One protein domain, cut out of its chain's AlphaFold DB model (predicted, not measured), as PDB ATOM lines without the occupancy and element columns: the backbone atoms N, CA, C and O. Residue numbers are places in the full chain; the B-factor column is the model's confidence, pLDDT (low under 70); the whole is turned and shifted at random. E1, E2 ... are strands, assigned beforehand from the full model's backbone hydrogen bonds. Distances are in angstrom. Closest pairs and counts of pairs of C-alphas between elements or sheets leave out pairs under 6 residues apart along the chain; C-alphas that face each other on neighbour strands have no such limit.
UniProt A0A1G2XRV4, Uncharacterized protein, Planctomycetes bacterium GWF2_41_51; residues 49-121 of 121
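What this domain is: This is residues 49 to 121 of the 121 residues of an uncharacterized protein of Planctomycetes bacterium GWF2_41_51 (UniProt A0A1G2XRV4). Two small antiparallel sheets sit side by side along the longest axis: a three-stranded one, E1 E2 E3, at one end, and a larger, curled four-stranded one, E4 E5 E6 E7, reaching to the other end. They come together where E2 and E3 approach E4, and a long looping link, residues 71 to 88, joins E3 to E4. The printed part has 73 residues, with no named helix and seven named strands, E1 to E7 in chain order; the class is all strand, though under half of the residues, 30 of 73, are in named elements. The whole is compact, with a radius of gyration of the C-alphas of 12.7 A and spans of 36 by 29 by 24 A.

How they stand to each other: E1, residues 49 to 52, and E2, residues 58 to 61, form a hairpin at 145 degrees, with N 51 and O 59 3.2 A apart. E2 forms a second hairpin with E3, residues 68 to 70, where N 69 and O 60 are 2.8 A apart. E1 E2 E3 is a meander, each strand the antiparallel neighbour of the one before. Across the long link, E4, residues 89 to 92, comes closest to E2 at the C-alphas of Phe 58 and Met 90, 6.0 A apart. E1 and E4 are apart, but only just, at 8.4 A. E4 and E5, residues 98 to 101, form a hairpin with N 99 and O 91 2.7 A apart. E5 and E6, residues 108 to 114, form the next, with N 100 and O 109 2.8 A apart. E6 and E7, residues 117 to 120, form the last at 162 degrees, with N 119 and O 112 2.8 A apart. E4 E5 E6 E7 is a second meander, strongly twisted and curled like part of a barrel, with edge strands E4 and E7. The pairing of E6 is staggered: residues 108 to 111 pair with E5, residues 111 to 114 with E7.

Where its parts are: E1 begins at C-alpha 49 (10.806, 33.446, -82.651). E3 ends at C-alpha 70 (2.039, 31.074, -74.194). E6 is the longest strand, 18.5 A from first to last C-alpha; E4 measures 10.1 A. E7 ends at C-alpha 120 (-11.434, 21.145, -79.070).

The domain as a whole: The two C-alphas farthest apart, those of Gly 65 and Asp 115, are separated by 38.7 A. The printed part has no cut and ends at the chain's last residue, 121. The link from E3 to E4 is long, 18 residues; within it residues 82 to 83 pair with 86 to 87, antiparallel. The mean pLDDT of the printed part is 72.1; it is under 70 at residues 49 to 72, 96, 113 and 116 to 118.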
ATOM      1  N   SER A  49      10.314  34.817 -82.498       54.22
ATOM      2  CA  SER A  49      10.806  33.446 -82.651       54.22
ATOM      3  C   SER A  49       9.838  32.492 -81.950       54.22
ATOM      4  O   SER A  49       9.734  32.466 -80.722       54.22
ATOM      5  N   ALA A  50       9.077  31.735 -82.745       55.75
ATOM      6  CA  ALA A  50       8.272  30.628 -82.248       55.75
ATOM      7  C   ALA A  50       9.166  29.392 -82.109       55.75
ATOM      8  O   ALA A  50       9.785  28.955 -83.084       55.75
ATOM      9  N   TYR A  51       9.233  28.818 -80.913       55.53
ATOM     10  CA  TYR A  51       9.933  27.558 -80.680       55.53
ATOM     11  C   TYR A  51       9.138  26.656 -79.741       55.53
ATOM     12  O   TYR A  51       8.268  27.095 -78.990       55.53
ATOM     13  N   PHE A  52       9.467  25.370 -79.798       55.00
ATOM     14  CA  PHE A  52       8.903  24.336 -78.942       55.00
ATOM     15  C   PHE A  52       9.942  23.985 -77.872       55.00
ATOM     16  O   PHE A  52      11.102  23.727 -78.199       55.00
ATOM     17  N   SER A  53       9.569  24.063 -76.593       50.22
ATOM     18  CA  SER A  53      10.428  23.636 -75.477       50.22
ATOM     19  C   SER A  53      10.205  22.155 -75.165       50.22
ATOM     20  O   SER A  53       9.133  21.650 -75.470       50.22
ATOM     21  N   PRO A  54      11.117  21.457 -74.462       42.06
ATOM     22  CA  PRO A  54      10.820  20.125 -73.930       42.06
ATOM     23  C   PRO A  54       9.538  20.181 -73.072       42.06
ATOM     24  O   PRO A  54       9.370  21.118 -72.296       42.06
ATOM     25  N   ASP A  55       8.619  19.229 -73.266       52.88
ATOM     26  CA  ASP A  55       7.211  19.218 -72.802       52.88
ATOM     27  C   ASP A  55       6.204  20.112 -73.563       52.88
ATOM     28  O   ASP A  55       5.020  20.139 -73.194       52.88
ATOM     29  N   ASP A  56       6.673  20.723 -74.655       59.84
ATOM     30  CA  ASP A  56       6.002  21.176 -75.883       59.84
ATOM     31  C   ASP A  56       4.851  22.173 -75.728       59.84
ATOM     32  O   ASP A  56       3.830  22.086 -76.397       59.84
ATOM     33  N   TYR A  57       5.012  23.200 -74.899       56.78
ATOM     34  CA  TYR A  57       4.155  24.383 -75.031       56.78
ATOM     35  C   TYR A  57       4.487  25.144 -76.320       56.78
ATOM     36  O   TYR A  57       5.658  25.258 -76.689       56.78
ATOM     37  N   PHE A  58       3.476  25.722 -76.979       62.28
ATOM     38  CA  PHE A  58       3.749  26.729 -78.006       62.28
ATOM     39  C   PHE A  58       4.150  28.026 -77.307       62.28
ATOM     40  O   PHE A  58       3.314  28.671 -76.657       62.28
ATOM     41  N   ILE A  59       5.425  28.385 -77.434       58.50
ATOM     42  CA  ILE A  59       6.002  29.576 -76.825       58.50
ATOM     43  C   ILE A  59       6.416  30.536 -77.939       58.50
ATOM     44  O   ILE A  59       7.194  30.185 -78.827       58.50
ATOM     45  N   ALA A  60       5.904  31.759 -77.876       59.56
ATOM     46  CA  ALA A  60       6.463  32.886 -78.606       59.56
ATOM     47  C   ALA A  60       7.361  33.669 -77.642       59.56
ATOM     48  O   ALA A  60       6.924  34.045 -76.553       59.56
ATOM     49  N   ARG A  61       8.626  33.895 -77.997       54.03
ATOM     50  CA  ARG A  61       9.536  34.677 -77.153       54.03
ATOM     51  C   ARG A  61       9.541  36.134 -77.585       54.03
ATOM     52  O   ARG A  61       9.727  36.434 -78.763       54.03
ATOM     53  N   ASP A  62       9.368  37.021 -76.611       55.50
ATOM     54  CA  ASP A  62       9.575  38.454 -76.791       55.50
ATOM     55  C   ASP A  62      11.072  38.723 -77.068       55.50
ATOM     56  O   ASP A  62      11.917  38.368 -76.233       55.50
ATOM     57  N   PRO A  63      11.437  39.323 -78.218       49.84
ATOM     58  CA  PRO A  63      12.832  39.571 -78.584       49.84
ATOM     59  C   PRO A  63      13.547  40.556 -77.645       49.84
ATOM     60  O   PRO A  63      14.774  40.588 -77.635       49.84
ATOM     61  N   SER A  64      12.823  41.304 -76.803       56.66
ATOM     62  CA  SER A  64      13.408  42.144 -75.744       56.66
ATOM     63  C   SER A  64      13.995  41.347 -74.565       56.66
ATOM     64  O   SER A  64      14.459  41.932 -73.587       56.66
ATOM     65  N   GLY A  65      13.985  40.009 -74.637       51.25
ATOM     66  CA  GLY A  65      14.559  39.123 -73.620       51.25
ATOM     67  C   GLY A  65      13.695  38.981 -72.365       51.25
ATOM     68  O   GLY A  65      14.147  38.418 -71.372       51.25
ATOM     69  N   GLY A  66      12.461  39.493 -72.394       54.50
ATOM     70  CA  GLY A  66      11.664  39.665 -71.186       54.50
ATOM     71  C   GLY A  66      10.852  38.449 -70.752       54.50
ATOM     72  O   GLY A  66      10.820  38.152 -69.559       54.50
ATOM     73  N   ARG A  67      10.105  37.790 -71.651       57.31
ATOM     74  CA  ARG A  67       9.060  36.826 -71.244       57.31
ATOM     75  C   ARG A  67       8.717  35.798 -72.327       57.31
ATOM     76  O   ARG A  67       8.620  36.135 -73.505       57.31
ATOM     77  N   ASP A  68       8.438  34.573 -71.886       60.72
ATOM     78  CA  ASP A  68       7.801  33.529 -72.692       60.72
ATOM     79  C   ASP A  68       6.287  33.802 -72.789       60.72
ATOM     80  O   ASP A  68       5.586  33.853 -71.770       60.72
ATOM     81  N   LEU A  69       5.771  33.975 -74.005       60.38
ATOM     82  CA  LEU A  69       4.343  34.125 -74.289       60.38
ATOM     83  C   LEU A  69       3.762  32.760 -74.656       60.38
ATOM     84  O   LEU A  69       4.225  32.104 -75.584       60.38
ATOM     85  N   TYR A  70       2.721  32.342 -73.943       66.69
ATOM     86  CA  TYR A  70       2.039  31.074 -74.194       66.69
ATOM     87  C   TYR A  70       0.797  31.320 -75.045       66.69
ATOM     88  O   TYR A  70      -0.038  32.151 -74.678       66.69
ATOM     89  N   LEU A  71       0.629  30.563 -76.132       68.31
ATOM     90  CA  LEU A  71      -0.626  30.614 -76.879       68.31
ATOM     91  C   LEU A  71      -1.782  30.073 -76.033       68.31
ATOM     92  O   LEU A  71      -1.711  28.994 -75.436       68.31
ATOM     93  N   THR A  72      -2.858  30.849 -76.025       68.62
ATOM     94  CA  THR A  72      -4.145  30.515 -75.418       68.62
ATOM     95  C   THR A  72      -5.177  30.443 -76.533       68.62
ATOM     96  O   THR A  72      -5.232  31.336 -77.375       68.62
ATOM     97  N   VAL A  73      -5.994  29.390 -76.542       72.38
ATOM     98  CA  VAL A  73      -7.135  29.295 -77.461       72.38
ATOM     99  C   VAL A  73      -8.294  30.094 -76.882       72.38
ATOM    100  O   VAL A  73      -8.571  30.009 -75.685       72.38
ATOM    101  N   VAL A  74      -8.962  30.861 -77.737       73.31
ATOM    102  CA  VAL A  74     -10.149  31.642 -77.387       73.31
ATOM    103  C   VAL A  74     -11.407  31.024 -78.000       73.31
ATOM    104  O   VAL A  74     -11.342  30.364 -79.035       73.31
ATOM    105  N   ASP A  75     -12.550  31.223 -77.352       73.44
ATOM    106  CA  ASP A  75     -13.861  30.876 -77.885       73.44
ATOM    107  C   ASP A  75     -14.275  31.831 -79.023       73.44
ATOM    108  O   ASP A  75     -13.589  32.803 -79.351       73.44
ATOM    109  N   LYS A  76     -15.452  31.588 -79.609       74.31
ATOM    110  CA  LYS A  76     -16.027  32.430 -80.674       74.31
ATOM    111  C   LYS A  76     -16.242  33.904 -80.291       74.31
ATOM    112  O   LYS A  76     -16.471  34.726 -81.168       74.31
ATOM    113  N   ASN A  77     -16.218  34.230 -78.999       77.31
ATOM    114  CA  ASN A  77     -16.376  35.582 -78.466       77.31
ATOM    115  C   ASN A  77     -15.025  36.197 -78.058       77.31
ATOM    116  O   ASN A  77     -15.008  37.254 -77.426       77.31
ATOM    117  N   GLY A  78     -13.902  35.534 -78.349       70.44
ATOM    118  CA  GLY A  78     -12.568  35.979 -77.955       70.44
ATOM    119  C   GLY A  78     -12.228  35.726 -76.483       70.44
ATOM    120  O   GLY A  78     -11.220  36.242 -75.999       70.44
ATOM    121  N   LYS A  79     -13.028  34.946 -75.746       78.88
ATOM    122  CA  LYS A  79     -12.739  34.613 -74.344       78.88
ATOM    123  C   LYS A  79     -11.784  33.427 -74.257       78.88
ATOM    124  O   LYS A  79     -12.013  32.438 -74.946       78.88
ATOM    125  N   PRO A  80     -10.760  33.461 -73.391       81.44
ATOM    126  CA  PRO A  80      -9.896  32.311 -73.162       81.44
ATOM    127  C   PRO A  80     -10.680  31.043 -72.820       81.44
ATOM    128  O   PRO A  80     -11.612  31.068 -72.019       81.44
ATOM    129  N   MET A  81     -10.255  29.916 -73.380       83.81
ATOM    130  CA  MET A  81     -10.671  28.604 -72.904       83.81
ATOM    131  C   MET A  81     -10.074  28.378 -71.511       83.81
ATOM    132  O   MET A  81      -8.852  28.383 -71.340       83.81
ATOM    133  N   GLU A  82     -10.926  28.184 -70.506       87.44
ATOM    134  CA  GLU A  82     -10.508  28.099 -69.105       87.44
ATOM    135  C   GLU A  82     -10.698  26.708 -68.500       87.44
ATOM    136  O   GLU A  82     -11.649  25.980 -68.784       87.44
ATOM    137  N   CYS A  83      -9.808  26.365 -67.571       87.12
ATOM    138  CA  CYS A  83      -9.969  25.243 -66.657       87.12
ATOM    139  C   CYS A  83      -9.428  25.653 -65.284       87.12
ATOM    140  O   CYS A  83      -8.381  26.292 -65.193       87.12
ATOM    141  N   CYS A  84     -10.146  25.322 -64.206       88.69
ATOM    142  CA  CYS A  84      -9.814  25.777 -62.847       88.69
ATOM    143  C   CYS A  84      -9.679  27.314 -62.732       88.69
ATOM    144  O   CYS A  84      -8.803  27.799 -62.017       88.69
ATOM    145  N   LYS A  85     -10.535  28.076 -63.440       87.56
ATOM    146  CA  LYS A  85     -10.524  29.556 -63.488       87.56
ATOM    147  C   LYS A  85      -9.197  30.157 -63.980       87.56
ATOM    148  O   LYS A  85      -8.830  31.267 -63.599       87.56
ATOM    149  N   LYS A  86      -8.432  29.396 -64.765       83.94
ATOM    150  CA  LYS A  86      -7.200  29.856 -65.405       83.94
ATOM    151  C   LYS A  86      -7.241  29.526 -66.897       83.94
ATOM    152  O   LYS A  86      -7.734  28.449 -67.249       83.94
ATOM    153  N   PRO A  87      -6.683  30.392 -67.759       83.94
ATOM    154  CA  PRO A  87      -6.508  30.084 -69.169       83.94
ATOM    155  C   PRO A  87      -5.731  28.783 -69.358       83.94
ATOM    156  O   PRO A  87      -4.693  28.555 -68.721       83.94
ATOM    157  N   MET A  88      -6.246  27.918 -70.223       86.06
ATOM    158  CA  MET A  88      -5.531  26.727 -70.654       86.06
ATOM    159  C   MET A  88      -4.434  27.118 -71.645       86.06
ATOM    160  O   MET A  88      -4.602  28.030 -72.452       86.06
ATOM    161  N   LYS A  89      -3.307  26.413 -71.588       84.12
ATOM    162  CA  LYS A  89      -2.152  26.660 -72.458       84.12
ATOM    163  C   LYS A  89      -2.105  25.628 -73.567       84.12
ATOM    164  O   LYS A  89      -2.344  24.450 -73.301       84.12
ATOM    165  N   MET A  90      -1.750  26.041 -74.777       81.12
ATOM    166  CA  MET A  90      -1.555  25.082 -75.858       81.12
ATOM    167  C   MET A  90      -0.265  24.280 -75.659       81.12
ATOM    168  O   MET A  90       0.792  24.845 -75.364       81.12
ATOM    169  N   LYS A  91      -0.375  22.966 -75.826       81.88
ATOM    170  CA  LYS A  91       0.699  21.980 -75.767       81.88
ATOM    171  C   LYS A  91       0.651  21.103 -77.021       81.88
ATOM    172  O   LYS A  91      -0.436  20.726 -77.441       81.88
ATOM    173  N   LEU A  92       1.796  20.752 -77.585       76.12
ATOM    174  CA  LEU A  92       1.948  19.665 -78.539       76.12
ATOM    175  C   LEU A  92       2.482  18.415 -77.822       76.12
ATOM    176  O   LEU A  92       3.050  18.505 -76.733       76.12
ATOM    177  N   ASP A  93       2.265  17.234 -78.377       76.50
ATOM    178  CA  ASP A  93       3.045  16.050 -78.015       76.50
ATOM    179  C   ASP A  93       4.159  15.785 -79.038       76.50
ATOM    180  O   ASP A  93       4.297  16.487 -80.042       76.50
ATOM    181  N   LYS A  94       4.944  14.734 -78.780       72.94
ATOM    182  CA  LYS A  94       6.062  14.315 -79.638       72.94
ATOM    183  C   LYS A  94       5.628  13.913 -81.051       72.94
ATOM    184  O   LYS A  94       6.458  13.929 -81.954       72.94
ATOM    185  N   ASP A  95       4.354  13.576 -81.231       74.81
ATOM    186  CA  ASP A  95       3.766  13.200 -82.516       74.81
ATOM    187  C   ASP A  95       3.140  14.418 -83.229       74.81
ATOM    188  O   ASP A  95       2.542  14.283 -84.297       74.81
ATOM    189  N   GLY A  96       3.258  15.619 -82.647       69.88
ATOM    190  CA  GLY A  96       2.710  16.862 -83.184       69.88
ATOM    191  C   GLY A  96       1.206  17.036 -82.965       69.88
ATOM    192  O   GLY A  96       0.606  17.921 -83.582       69.88
ATOM    193  N   LYS A  97       0.571  16.229 -82.104       79.25
ATOM    194  CA  LYS A  97      -0.841  16.414 -81.738       79.25
ATOM    195  C   LYS A  97      -0.967  17.583 -80.781       79.25
ATOM    196  O   LYS A  97      -0.180  17.711 -79.849       79.25
ATOM    197  N   ALA A  98      -1.972  18.420 -80.999       81.06
ATOM    198  CA  ALA A  98      -2.202  19.606 -80.192       81.06
ATOM    199  C   ALA A  98      -3.220  19.351 -79.076       81.06
ATOM    200  O   ALA A  98      -4.176  18.600 -79.238       81.06
ATOM    201  N   PHE A  99      -3.013  20.004 -77.938       85.88
ATOM    202  CA  PHE A  99      -3.822  19.892 -76.732       85.88
ATOM    203  C   PHE A  99      -3.929  21.247 -76.037       85.88
ATOM    204  O   PHE A  99      -2.987  22.038 -76.021       85.88
ATOM    205  N   LEU A 100      -5.041  21.482 -75.354       87.25
ATOM    206  CA  LEU A 100      -5.135  22.465 -74.286       87.25
ATOM    207  C   LEU A 100      -4.808  21.794 -72.960       87.25
ATOM    208  O   LEU A 100      -5.513  20.884 -72.532       87.25
ATOM    209  N   LYS A 101      -3.767  22.270 -72.280       87.44
ATOM    210  CA  LYS A 101      -3.368  21.809 -70.951       87.44
ATOM    211  C   LYS A 101      -3.801  22.799 -69.879       87.44
ATOM    212  O   LYS A 101      -3.433  23.977 -69.916       87.44
ATOM    213  N   CYS A 102      -4.531  22.321 -68.876       87.31
ATOM    214  CA  CYS A 102      -4.777  23.092 -67.665       87.31
ATOM    215  C   CYS A 102      -3.473  23.202 -66.854       87.31
ATOM    216  O   CYS A 102      -2.915  22.173 -66.462       87.31
ATOM    217  N   PRO A 103      -2.997  24.417 -66.532       82.69
ATOM    218  CA  PRO A 103      -1.780  24.589 -65.742       82.69
ATOM    219  C   PRO A 103      -1.950  24.190 -64.269       82.69
ATOM    220  O   PRO A 103      -0.954  24.020 -63.578       82.69
ATOM    221  N   HIS A 104      -3.190  24.073 -63.776       86.12
ATOM    222  CA  HIS A 104      -3.476  23.778 -62.371       86.12
ATOM    223  C   HIS A 104      -3.677  22.282 -62.106       86.12
ATOM    224  O   HIS A 104      -3.050  21.730 -61.213       86.12
ATOM    225  N   CYS A 105      -4.561  21.621 -62.862       89.19
ATOM    226  CA  CYS A 105      -4.897  20.207 -62.650       89.19
ATOM    227  C   CYS A 105      -4.293  19.259 -63.695       89.19
ATOM    228  O   CYS A 105      -4.503  18.053 -63.614       89.19
ATOM    229  N   GLY A 106      -3.585  19.778 -64.703       87.62
ATOM    230  CA  GLY A 106      -2.948  18.964 -65.740       87.62
ATOM    231  C   GLY A 106      -3.894  18.367 -66.785       87.62
ATOM    232  O   GLY A 106      -3.404  17.701 -67.693       87.62
ATOM    233  N   LYS A 107      -5.213  18.623 -66.705       89.44
ATOM    234  CA  LYS A 107      -6.199  18.149 -67.693       89.44
ATOM    235  C   LYS A 107      -5.779  18.533 -69.115       89.44
ATOM    236  O   LYS A 107      -5.431  19.690 -69.349       89.44
ATOM    237  N   LEU A 108      -5.856  17.574 -70.034       88.06
ATOM    238  CA  LEU A 108      -5.594  17.748 -71.460       88.06
ATOM    239  C   LEU A 108      -6.911  17.645 -72.237       88.06
ATOM    240  O   LEU A 108      -7.618  16.653 -72.082       88.06
ATOM    241  N   ASN A 109      -7.211  18.640 -73.070       87.75
ATOM    242  CA  ASN A 109      -8.288  18.571 -74.061       87.75
ATOM    243  C   ASN A 109      -7.650  18.545 -75.460       87.75
ATOM    244  O   ASN A 109      -6.919  19.488 -75.777       87.75
ATOM    245  N   PRO A 110      -7.851  17.501 -76.277       85.56
ATOM    246  CA  PRO A 110      -7.287  17.431 -77.623       85.56
ATOM    247  C   PRO A 110      -7.770  18.575 -78.519       85.56
ATOM    248  O   PRO A 110      -8.893  19.054 -78.393       85.56
ATOM    249  N   ILE A 111      -6.909  19.005 -79.437       83.19
ATOM    250  CA  ILE A 111      -7.224  19.953 -80.504       83.19
ATOM    251  C   ILE A 111      -7.030  19.219 -81.829       83.19
ATOM    252  O   ILE A 111      -5.938  18.725 -82.122       83.19
ATOM    253  N   ALA A 112      -8.073  19.174 -82.648       74.69
ATOM    254  CA  ALA A 112      -8.048  18.553 -83.966       74.69
ATOM    255  C   ALA A 112      -8.528  19.533 -85.039       74.69
ATOM    256  O   ALA A 112      -9.210  20.510 -84.744       74.69
ATOM    257  N   VAL A 113      -8.193  19.257 -86.299       68.06
ATOM    258  CA  VAL A 113      -8.802  19.933 -87.449       68.06
ATOM    259  C   VAL A 113      -9.767  18.951 -88.097       68.06
ATOM    260  O   VAL A 113      -9.343  17.914 -88.601       68.06
ATOM    261  N   LYS A 114     -11.062  19.269 -88.075       70.44
ATOM    262  CA  LYS A 114     -12.119  18.510 -88.754       70.44
ATOM    263  C   LYS A 114     -12.730  19.406 -89.817       70.44
ATOM    264  O   LYS A 114     -13.141  20.519 -89.507       70.44
ATOM    265  N   ASP A 115     -12.710  18.958 -91.069       76.00
ATOM    266  CA  ASP A 115     -13.263  19.701 -92.211       76.00
ATOM    267  C   ASP A 115     -12.742  21.149 -92.312       76.00
ATOM    268  O   ASP A 115     -13.488  22.100 -92.533       76.00
ATOM    269  N   GLY A 116     -11.437  21.337 -92.081       58.62
ATOM    270  CA  GLY A 116     -10.788  22.656 -92.094       58.62
ATOM    271  C   GLY A 116     -11.089  23.539 -90.875       58.62
ATOM    272  O   GLY A 116     -10.584  24.655 -90.798       58.62
ATOM    273  N   THR A 117     -11.860  23.044 -89.907       61.19
ATOM    274  CA  THR A 117     -12.218  23.756 -88.676       61.19
ATOM    275  C   THR A 117     -11.431  23.208 -87.492       61.19
ATOM    276  O   THR A 117     -11.380  21.998 -87.276       61.19
ATOM    277  N   VAL A 118     -10.834  24.098 -86.695       67.94
ATOM    278  CA  VAL A 118     -10.181  23.726 -85.433       67.94
ATOM    279  C   VAL A 118     -11.251  23.424 -84.384       67.94
ATOM    280  O   VAL A 118     -12.082  24.278 -84.076       67.94
ATOM    281  N   VAL A 119     -11.222  22.220 -83.821       73.12
ATOM    282  CA  VAL A 119     -12.136  21.753 -82.774       73.12
ATOM    283  C   VAL A 119     -11.355  21.345 -81.530       73.12
ATOM    284  O   VAL A 119     -10.283  20.750 -81.630       73.12
ATOM    285  N   VAL A 120     -11.903  21.668 -80.359       77.06
ATOM    286  CA  VAL A 120     -11.434  21.145 -79.070       77.06
ATOM    287  C   VAL A 120     -12.352  19.983 -78.698       77.06
ATOM    288  O   VAL A 120     -13.567  20.180 -78.648       77.06
ATOM    289  N   GLU A 121     -11.782  18.797 -78.496       72.50
ATOM    290  CA  GLU A 121     -12.514  17.564 -78.156       72.50
ATOM    291  C   GLU A 121     -12.747  17.396 -76.648       72.50
ATOM    292  O   GLU A 121     -11.879  17.818 -75.842       72.50
TER     293      GLU A 121